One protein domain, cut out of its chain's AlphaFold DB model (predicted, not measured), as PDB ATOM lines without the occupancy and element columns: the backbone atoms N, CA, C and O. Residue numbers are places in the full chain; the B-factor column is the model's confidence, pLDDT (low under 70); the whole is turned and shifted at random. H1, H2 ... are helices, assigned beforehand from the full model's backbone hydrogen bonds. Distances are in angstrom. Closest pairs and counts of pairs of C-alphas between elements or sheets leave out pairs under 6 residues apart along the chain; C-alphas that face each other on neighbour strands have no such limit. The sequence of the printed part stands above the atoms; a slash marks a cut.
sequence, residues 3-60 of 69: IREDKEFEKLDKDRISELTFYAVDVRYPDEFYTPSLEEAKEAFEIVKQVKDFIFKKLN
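What this domain is: This is residues 3 to 60 of the 69 residues of the protein "HEPN domain-containing protein" of bacterium (UniProt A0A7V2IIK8). The long helix H3 and the shorter H2 cross steeply as a loose X; the small helix H1 sits near H3, and residues 28 to 33 stick out at one end. The printed part has 58 residues with three named helices, in the order H1, H2, H3, and no named strand; the class is all helix. It is loose, with a radius of gyration of the C-alphas of 13.7 A, and elongated, spanning 38 by 22 by 17 A.

Where its parts are: H3, residues 38 to 59, runs 31.1 A from C-alpha 38 at (13.403, -22.194, 16.304) to C-alpha 59 at (32.734, -14.439, -6.839). H2, residues 14 to 28, is 22.0 A long. H1, residues 7 to 11, begins at C-alpha 7 at (21.901, -18.855, -16.117).

How they stand to each other: H3 touches H2 with residues 44 to 48 alone; the closest C-alphas, of Leu 20 and Ala 44, are 6.2 A apart. They run opposite ways at a steep tilt of 58 degrees. H1 and H3 are near each other; H1 and H2 are apart. Every O i to N i+4 pair is within hydrogen-bond range in H3, 6 of 11 in H2 and 0 of 1 in H1, where 2 of 2 O i to N i+3 pairs are.

The domain as a whole: The C-alphas of Asp 31 and Asn 60, the two farthest apart, are 40.8 A apart. The printed part has no cut. The link H1 to H2 is tight, and H2 to H3 short. Residues 30 to 32 have pLDDT under 70.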
ATOM      1  N   ILE A   3      19.827 -13.712 -12.568       93.12
ATOM      2  CA  ILE A   3      19.410 -14.833 -13.426       93.12
ATOM      3  C   ILE A   3      19.216 -14.490 -14.909       93.12
ATOM      4  O   ILE A   3      19.233 -15.381 -15.749       93.12
ATOM      5  N   ARG A   4      19.003 -13.211 -15.248       95.62
ATOM      6  CA  ARG A   4      18.893 -12.783 -16.652       95.62
ATOM      7  C   ARG A   4      20.254 -12.728 -17.341       95.62
ATOM      8  O   ARG A   4      20.316 -12.928 -18.547       95.62
ATOM      9  N   GLU A   5      21.308 -12.487 -16.567       96.50
ATOM     10  CA  GLU A   5      22.679 -12.319 -17.053       96.50
ATOM     11  C   GLU A   5      23.508 -13.602 -16.871       96.50
ATOM     12  O   GLU A   5      24.367 -13.909 -17.691       96.50
ATOM     13  N   ASP A   6      23.227 -14.384 -15.822       95.88
ATOM     14  CA  ASP A   6      23.908 -15.639 -15.499       95.88
ATOM     15  C   ASP A   6      22.888 -16.761 -15.241       95.88
ATOM     16  O   ASP A   6      22.210 -16.809 -14.210       95.88
ATOM     17  N   LYS A   7      22.812 -17.705 -16.189       95.56
ATOM     18  CA  LYS A   7      21.901 -18.855 -16.117       95.56
ATOM     19  C   LYS A   7      22.237 -19.833 -14.997       95.56
ATOM     20  O   LYS A   7      21.389 -20.638 -14.635       95.56
ATOM     21  N   GLU A   8      23.426 -19.790 -14.399       96.25
ATOM     22  CA  GLU A   8      23.727 -20.665 -13.265       96.25
ATOM     23  C   GLU A   8      22.854 -20.374 -12.040       96.25
ATOM     24  O   GLU A   8      22.663 -21.268 -11.217       96.25
ATOM     25  N   PHE A   9      22.259 -19.181 -11.953       95.31
ATOM     26  CA  PHE A   9      21.251 -18.853 -10.942       95.31
ATOM     27  C   PHE A   9      19.934 -19.628 -11.126       95.31
ATOM     28  O   PHE A   9      19.131 -19.663 -10.199       95.31
ATOM     29  N   GLU A  10      19.695 -20.283 -12.270       94.94
ATOM     30  CA  GLU A  10      18.564 -21.212 -12.445       94.94
ATOM     31  C   GLU A  10      18.697 -22.470 -11.572       94.94
ATOM     32  O   GLU A  10      17.698 -23.138 -11.326       94.94
ATOM     33  N   LYS A  11      19.904 -22.782 -11.076       94.19
ATOM     34  CA  LYS A  11      20.154 -23.913 -10.164       94.19
ATOM     35  C   LYS A  11      19.639 -23.666  -8.744       94.19
ATOM     36  O   LYS A  11      19.579 -24.603  -7.955       94.19
ATOM     37  N   LEU A  12      19.351 -22.412  -8.401       94.31
ATOM     38  CA  LEU A  12      18.812 -22.050  -7.100       94.31
ATOM     39  C   LEU A  12      17.306 -22.323  -7.064       94.31
ATOM     40  O   LEU A  12      16.583 -21.986  -8.004       94.31
ATOM     41  N   ASP A  13      16.841 -22.888  -5.956       94.38
ATOM     42  CA  ASP A  13      15.419 -23.096  -5.699       94.38
ATOM     43  C   ASP A  13      14.748 -21.749  -5.395       94.38
ATOM     44  O   ASP A  13      14.891 -21.185  -4.309       94.38
ATOM     45  N   LYS A  14      14.073 -21.189  -6.400       91.69
ATOM     46  CA  LYS A  14      13.476 -19.849  -6.326       91.69
ATOM     47  C   LYS A  14      12.326 -19.793  -5.339       91.69
ATOM     48  O   LYS A  14      12.197 -18.786  -4.648       91.69
ATOM     49  N   ASP A  15      11.524 -20.849  -5.297       93.12
ATOM     50  CA  ASP A  15      10.351 -20.915  -4.436       93.12
ATOM     51  C   ASP A  15      10.828 -20.965  -2.987       93.12
ATOM     52  O   ASP A  15      10.452 -20.116  -2.181       93.12
ATOM     53  N   ARG A  16      11.808 -21.825  -2.690       94.12
ATOM     54  CA  ARG A  16      12.397 -21.909  -1.351       94.12
ATOM     55  C   ARG A  16      13.127 -20.631  -0.927       94.12
ATOM     56  O   ARG A  16      13.030 -20.223   0.222       94.12
ATOM     57  N   ILE A  17      13.841 -19.957  -1.833       94.50
ATOM     58  CA  ILE A  17      14.487 -18.666  -1.522       94.50
ATOM     59  C   ILE A  17      13.453 -17.560  -1.281       94.50
ATOM     60  O   ILE A  17      13.710 -16.655  -0.486       94.50
ATOM     61  N   SER A  18      12.296 -17.614  -1.949       93.56
ATOM     62  CA  SER A  18      11.251 -16.600  -1.793       93.56
ATOM     63  C   SER A  18      10.702 -16.533  -0.362       93.56
ATOM     64  O   SER A  18      10.409 -15.433   0.107       93.56
ATOM     65  N   GLU A  19      10.726 -17.648   0.375       94.06
ATOM     66  CA  GLU A  19      10.355 -17.728   1.797       94.06
ATOM     67  C   GLU A  19      11.164 -16.773   2.685       94.06
ATOM     68  O   GLU A  19      10.632 -16.191   3.627       94.06
ATOM     69  N   LEU A  20      12.434 -16.510   2.347       95.12
ATOM     70  CA  LEU A  20      13.254 -15.540   3.084       95.12
ATOM     71  C   LEU A  20      12.693 -14.117   3.002       95.12
ATOM     72  O   LEU A  20      12.923 -13.310   3.903       95.12
ATOM     73  N   THR A  21      11.974 -13.792   1.922       92.81
ATOM     74  CA  THR A  21      11.340 -12.480   1.761       92.81
ATOM     75  C   THR A  21      10.164 -12.337   2.715       92.81
ATOM     76  O   THR A  21      10.084 -11.317   3.396       92.81
ATOM     77  N   PHE A  22       9.299 -13.353   2.801       90.31
ATOM     78  CA  PHE A  22       8.164 -13.369   3.727       90.31
ATOM     79  C   PHE A  22       8.645 -13.357   5.176       90.31
ATOM     80  O   PHE A  22       8.347 -12.414   5.902       90.31
ATOM     81  N   TYR A  23       9.564 -14.262   5.527       91.50
ATOM     82  CA  TYR A  23      10.194 -14.293   6.847       91.50
ATOM     83  C   TYR A  23      10.760 -12.921   7.264       91.50
ATOM     84  O   TYR A  23      10.581 -12.471   8.395       91.50
ATOM     85  N   ALA A  24      11.446 -12.214   6.357       91.06
ATOM     86  CA  ALA A  24      12.019 -10.899   6.647       91.06
ATOM     87  C   ALA A  24      10.979  -9.770   6.749       91.06
ATOM     88  O   ALA A  24      11.267  -8.733   7.356       91.06
ATOM     89  N   VAL A  25       9.820  -9.904   6.105       90.25
ATOM     90  CA  VAL A  25       8.693  -8.976   6.260       90.25
ATOM     91  C   VAL A  25       8.078  -9.187   7.640       90.25
ATOM     92  O   VAL A  25       8.072  -8.242   8.429       90.25
ATOM     93  N   ASP A  26       7.708 -10.422   7.966       88.44
ATOM     94  CA  ASP A  26       6.984 -10.769   9.194       88.44
ATOM     95  C   ASP A  26       7.781 -10.390  10.452       88.44
ATOM     96  O   ASP A  26       7.237  -9.866  11.417       88.44
ATOM     97  N   VAL A  27       9.111 -10.546  10.431       87.94
ATOM     98  CA  VAL A  27       9.983 -10.162  11.561       87.94
ATOM     99  C   VAL A  27      10.090  -8.642  11.762       87.94
ATOM    100  O   VAL A  27      10.362  -8.185  12.873       87.94
ATOM    101  N   ARG A  28       9.959  -7.830  10.703       85.62
ATOM    102  CA  ARG A  28      10.241  -6.380  10.769       85.62
ATOM    103  C   ARG A  28       9.011  -5.522  11.022       85.62
ATOM    104  O   ARG A  28       9.176  -4.400  11.506       85.62
ATOM    105  N   TYR A  29       7.825  -5.990  10.649       82.81
ATOM    106  CA  TYR A  29       6.615  -5.183  10.729       82.81
ATOM    107  C   TYR A  29       5.801  -5.537  11.981       82.81
ATOM    108  O   TYR A  29       5.265  -6.634  12.071       82.81
ATOM    109  N   PRO A  30       5.677  -4.602  12.941       63.72
ATOM    110  CA  PRO A  30       5.092  -4.853  14.261       63.72
ATOM    111  C   PRO A  30       3.572  -5.076  14.255       63.72
ATOM    112  O   PRO A  30       3.006  -5.371  15.305       63.72
ATOM    113  N   ASP A  31       2.914  -4.919  13.103       67.56
ATOM    114  CA  ASP A  31       1.484  -5.204  12.935       67.56
ATOM    115  C   ASP A  31       1.189  -6.713  13.050       67.56
ATOM    116  O   ASP A  31       0.081  -7.104  13.421       67.56
ATOM    117  N   GLU A  32       2.203  -7.555  12.835       64.62
ATOM    118  CA  GLU A  32       2.205  -8.962  13.208       64.62
ATOM    119  C   GLU A  32       3.199  -9.137  14.363       64.62
ATOM    120  O   GLU A  32       4.403  -8.958  14.201       64.62
ATOM    121  N   PHE A  33       2.725  -9.463  15.572       71.12
ATOM    122  CA  PHE A  33       3.604  -9.904  16.665       71.12
ATOM    123  C   PHE A  33       4.167 -11.293  16.324       71.12
ATOM    124  O   PHE A  33       3.800 -12.300  16.929       71.12
ATOM    125  N   TYR A  34       5.033 -11.354  15.319       82.94
ATOM    126  CA  TYR A  34       5.623 -12.575  14.814       82.94
ATOM    127  C   TYR A  34       6.990 -12.778  15.460       82.94
ATOM    128  O   TYR A  34       7.948 -12.037  15.239       82.94
ATOM    129  N   THR A  35       7.070 -13.795  16.311       88.81
ATOM    130  CA  THR A  35       8.350 -14.347  16.750       88.81
ATOM    131  C   THR A  35       8.535 -15.675  16.032       88.81
ATOM    132  O   THR A  35       7.759 -16.594  16.308       88.81
ATOM    133  N   PRO A  36       9.532 -15.799  15.142       89.44
ATOM    134  CA  PRO A  36       9.779 -17.051  14.451       89.44
ATOM    135  C   PRO A  36      10.114 -18.139  15.468       89.44
ATOM    136  O   PRO A  36      10.838 -17.925  16.448       89.44
ATOM    137  N   SER A  37       9.593 -19.330  15.222       93.38
ATOM    138  CA  SER A  37       9.991 -20.532  15.928       93.38
ATOM    139  C   SER A  37      11.458 -20.865  15.642       93.38
ATOM    140  O   SER A  37      12.061 -20.443  14.652       93.38
ATOM    141  N   LEU A  38      12.047 -21.688  16.513       95.69
ATOM    142  CA  LEU A  38      13.403 -22.194  16.304       95.69
ATOM    143  C   LEU A  38      13.543 -22.940  14.968       95.69
ATOM    144  O   LEU A  38      14.618 -22.915  14.373       95.69
ATOM    145  N   GLU A  39      12.488 -23.617  14.519       96.44
ATOM    146  CA  GLU A  39      12.513 -24.390  13.280       96.44
ATOM    147  C   GLU A  39      12.486 -23.479  12.051       96.44
ATOM    148  O   GLU A  39      13.333 -23.624  11.175       96.44
ATOM    149  N   GLU A  40      11.612 -22.469  12.036       93.38
ATOM    150  CA  GLU A  40      11.578 -21.457  10.970       93.38
ATOM    151  C   GLU A  40      12.922 -20.730  10.854       93.38
ATOM    152  O   GLU A  40      13.452 -20.559   9.757       93.38
ATOM    153  N   ALA A  41      13.524 -20.365  11.990       94.88
ATOM    154  CA  ALA A  41      14.837 -19.726  12.007       94.88
ATOM    155  C   ALA A  41      15.947 -20.640  11.451       94.88
ATOM    156  O   ALA A  41      16.839 -20.167  10.741       94.88
ATOM    157  N   LYS A  42      15.910 -21.944  11.753       97.25
ATOM    158  CA  LYS A  42      16.867 -22.926  11.218       97.25
ATOM    159  C   LYS A  42      16.692 -23.139   9.720       97.25
ATOM    160  O   LYS A  42      17.690 -23.155   9.003       97.25
ATOM    161  N   GLU A  43      15.456 -23.270   9.251       95.88
ATOM    162  CA  GLU A  43      15.157 -23.438   7.827       95.88
ATOM    163  C   GLU A  43      15.639 -22.214   7.037       95.88
ATOM    164  O   GLU A  43      16.405 -22.352   6.082       95.88
ATOM    165  N   ALA A  44      15.306 -21.004   7.501       96.31
ATOM    166  CA  ALA A  44      15.784 -19.760   6.901       96.31
ATOM    167  C   ALA A  44      17.321 -19.690   6.868       96.31
ATOM    168  O   ALA A  44      17.916 -19.307   5.855       96.31
ATOM    169  N   PHE A  45      17.985 -20.105   7.951       96.81
ATOM    170  CA  PHE A  45      19.444 -20.143   8.017       96.81
ATOM    171  C   PHE A  45      20.057 -21.098   6.982       96.81
ATOM    172  O   PHE A  45      21.018 -20.728   6.302       96.81
ATOM    173  N   GLU A  46      19.503 -22.299   6.816       97.56
ATOM    174  CA  GLU A  46      19.999 -23.263   5.829       97.56
ATOM    175  C   GLU A  46      19.792 -22.776   4.389       97.56
ATOM    176  O   GLU A  46      20.689 -22.935   3.556       97.56
ATOM    177  N   ILE A  47      18.672 -22.110   4.088       97.06
ATOM    178  CA  ILE A  47      18.447 -21.492   2.771       97.06
ATOM    179  C   ILE A  47      19.513 -20.420   2.501       97.06
ATOM    180  O   ILE A  47      20.165 -20.438   1.454       97.06
ATOM    181  N   VAL A  48      19.750 -19.514   3.456       96.56
ATOM    182  CA  VAL A  48      20.771 -18.459   3.322       96.56
ATOM    183  C   VAL A  48      22.162 -19.054   3.133       96.56
ATOM    184  O   VAL A  48      22.923 -18.566   2.298       96.56
ATOM    185  N   LYS A  49      22.505 -20.115   3.864       96.44
ATOM    186  CA  LYS A  49      23.803 -20.788   3.749       96.44
ATOM    187  C   LYS A  49      24.042 -21.331   2.338       96.44
ATOM    188  O   LYS A  49      25.105 -21.090   1.771       96.44
ATOM    189  N   GLN A  50      23.037 -21.968   1.737       95.81
ATOM    190  CA  GLN A  50      23.118 -22.463   0.357       95.81
ATOM    191  C   GLN A  50      23.333 -21.327  -0.652       95.81
ATOM    192  O   GLN A  50      24.182 -21.432  -1.540       95.81
ATOM    193  N   VAL A  51      22.602 -20.219  -0.498       95.88
ATOM    194  CA  VAL A  51      22.770 -19.036  -1.356       95.88
ATOM    195  C   VAL A  51      24.153 -18.411  -1.157       95.88
ATOM    196  O   VAL A  51      24.821 -18.090  -2.141       95.88
ATOM    197  N   LYS A  52      24.618 -18.279   0.091       95.19
ATOM    198  CA  LYS A  52      25.943 -17.741   0.428       95.19
ATOM    199  C   LYS A  52      27.045 -18.536  -0.265       95.19
ATOM    200  O   LYS A  52      27.871 -17.944  -0.955       95.19
ATOM    201  N   ASP A  53      27.018 -19.860  -0.140       95.62
ATOM    202  CA  ASP A  53      28.016 -20.745  -0.740       95.62
ATOM    203  C   ASP A  53      28.009 -20.650  -2.275       95.62
ATOM    204  O   ASP A  53      29.070 -20.594  -2.907       95.62
ATOM    205  N   PHE A  54      26.823 -20.560  -2.889       96.19
ATOM    206  CA  PHE A  54      26.684 -20.343  -4.331       96.19
ATOM    207  C   PHE A  54      27.320 -19.018  -4.779       96.19
ATOM    208  O   PHE A  54      28.099 -18.998  -5.738       96.19
ATOM    209  N   ILE A  55      27.029 -17.920  -4.075       95.44
ATOM    210  CA  ILE A  55      27.561 -16.589  -4.399       95.44
ATOM    211  C   ILE A  55      29.071 -16.526  -4.171       95.44
ATOM    212  O   ILE A  55      29.793 -16.012  -5.020       95.44
ATOM    213  N   PHE A  56      29.574 -17.090  -3.075       95.88
ATOM    214  CA  PHE A  56      31.006 -17.100  -2.775       95.88
ATOM    215  C   PHE A  56      31.787 -17.862  -3.839       95.88
ATOM    216  O   PHE A  56      32.794 -17.367  -4.344       95.88
ATOM    217  N   LYS A  57      31.265 -19.013  -4.278       95.38
ATOM    218  CA  LYS A  57      31.836 -19.758  -5.403       95.38
ATOM    219  C   LYS A  57      31.818 -18.952  -6.704       95.38
ATOM    220  O   LYS A  57      32.774 -19.027  -7.469       95.38
ATOM    221  N   LYS A  58      30.749 -18.196  -6.973       95.00
ATOM    222  CA  LYS A  58      30.627 -17.340  -8.169       95.00
ATOM    223  C   LYS A  58      31.611 -16.178  -8.171       95.00
ATOM    224  O   LYS A  58      32.185 -15.880  -9.211       95.00
ATOM    225  N   LEU A  59      31.806 -15.554  -7.016       94.69
ATOM    226  CA  LEU A  59      32.734 -14.439  -6.839       94.69
ATOM    227  C   LEU A  59      34.183 -14.899  -6.630       94.69
ATOM    228  O   LEU A  59      35.084 -14.069  -6.666       94.69
ATOM    229  N   ASN A  60      34.404 -16.203  -6.440       95.38
ATOM    230  CA  ASN A  60      35.693 -16.791  -6.087       95.38
ATOM    231  C   ASN A  60      36.308 -16.138  -4.836       95.38
ATOM    232  O   ASN A  60      37.481 -15.776  -4.824       95.38
TER     233      ASN A  60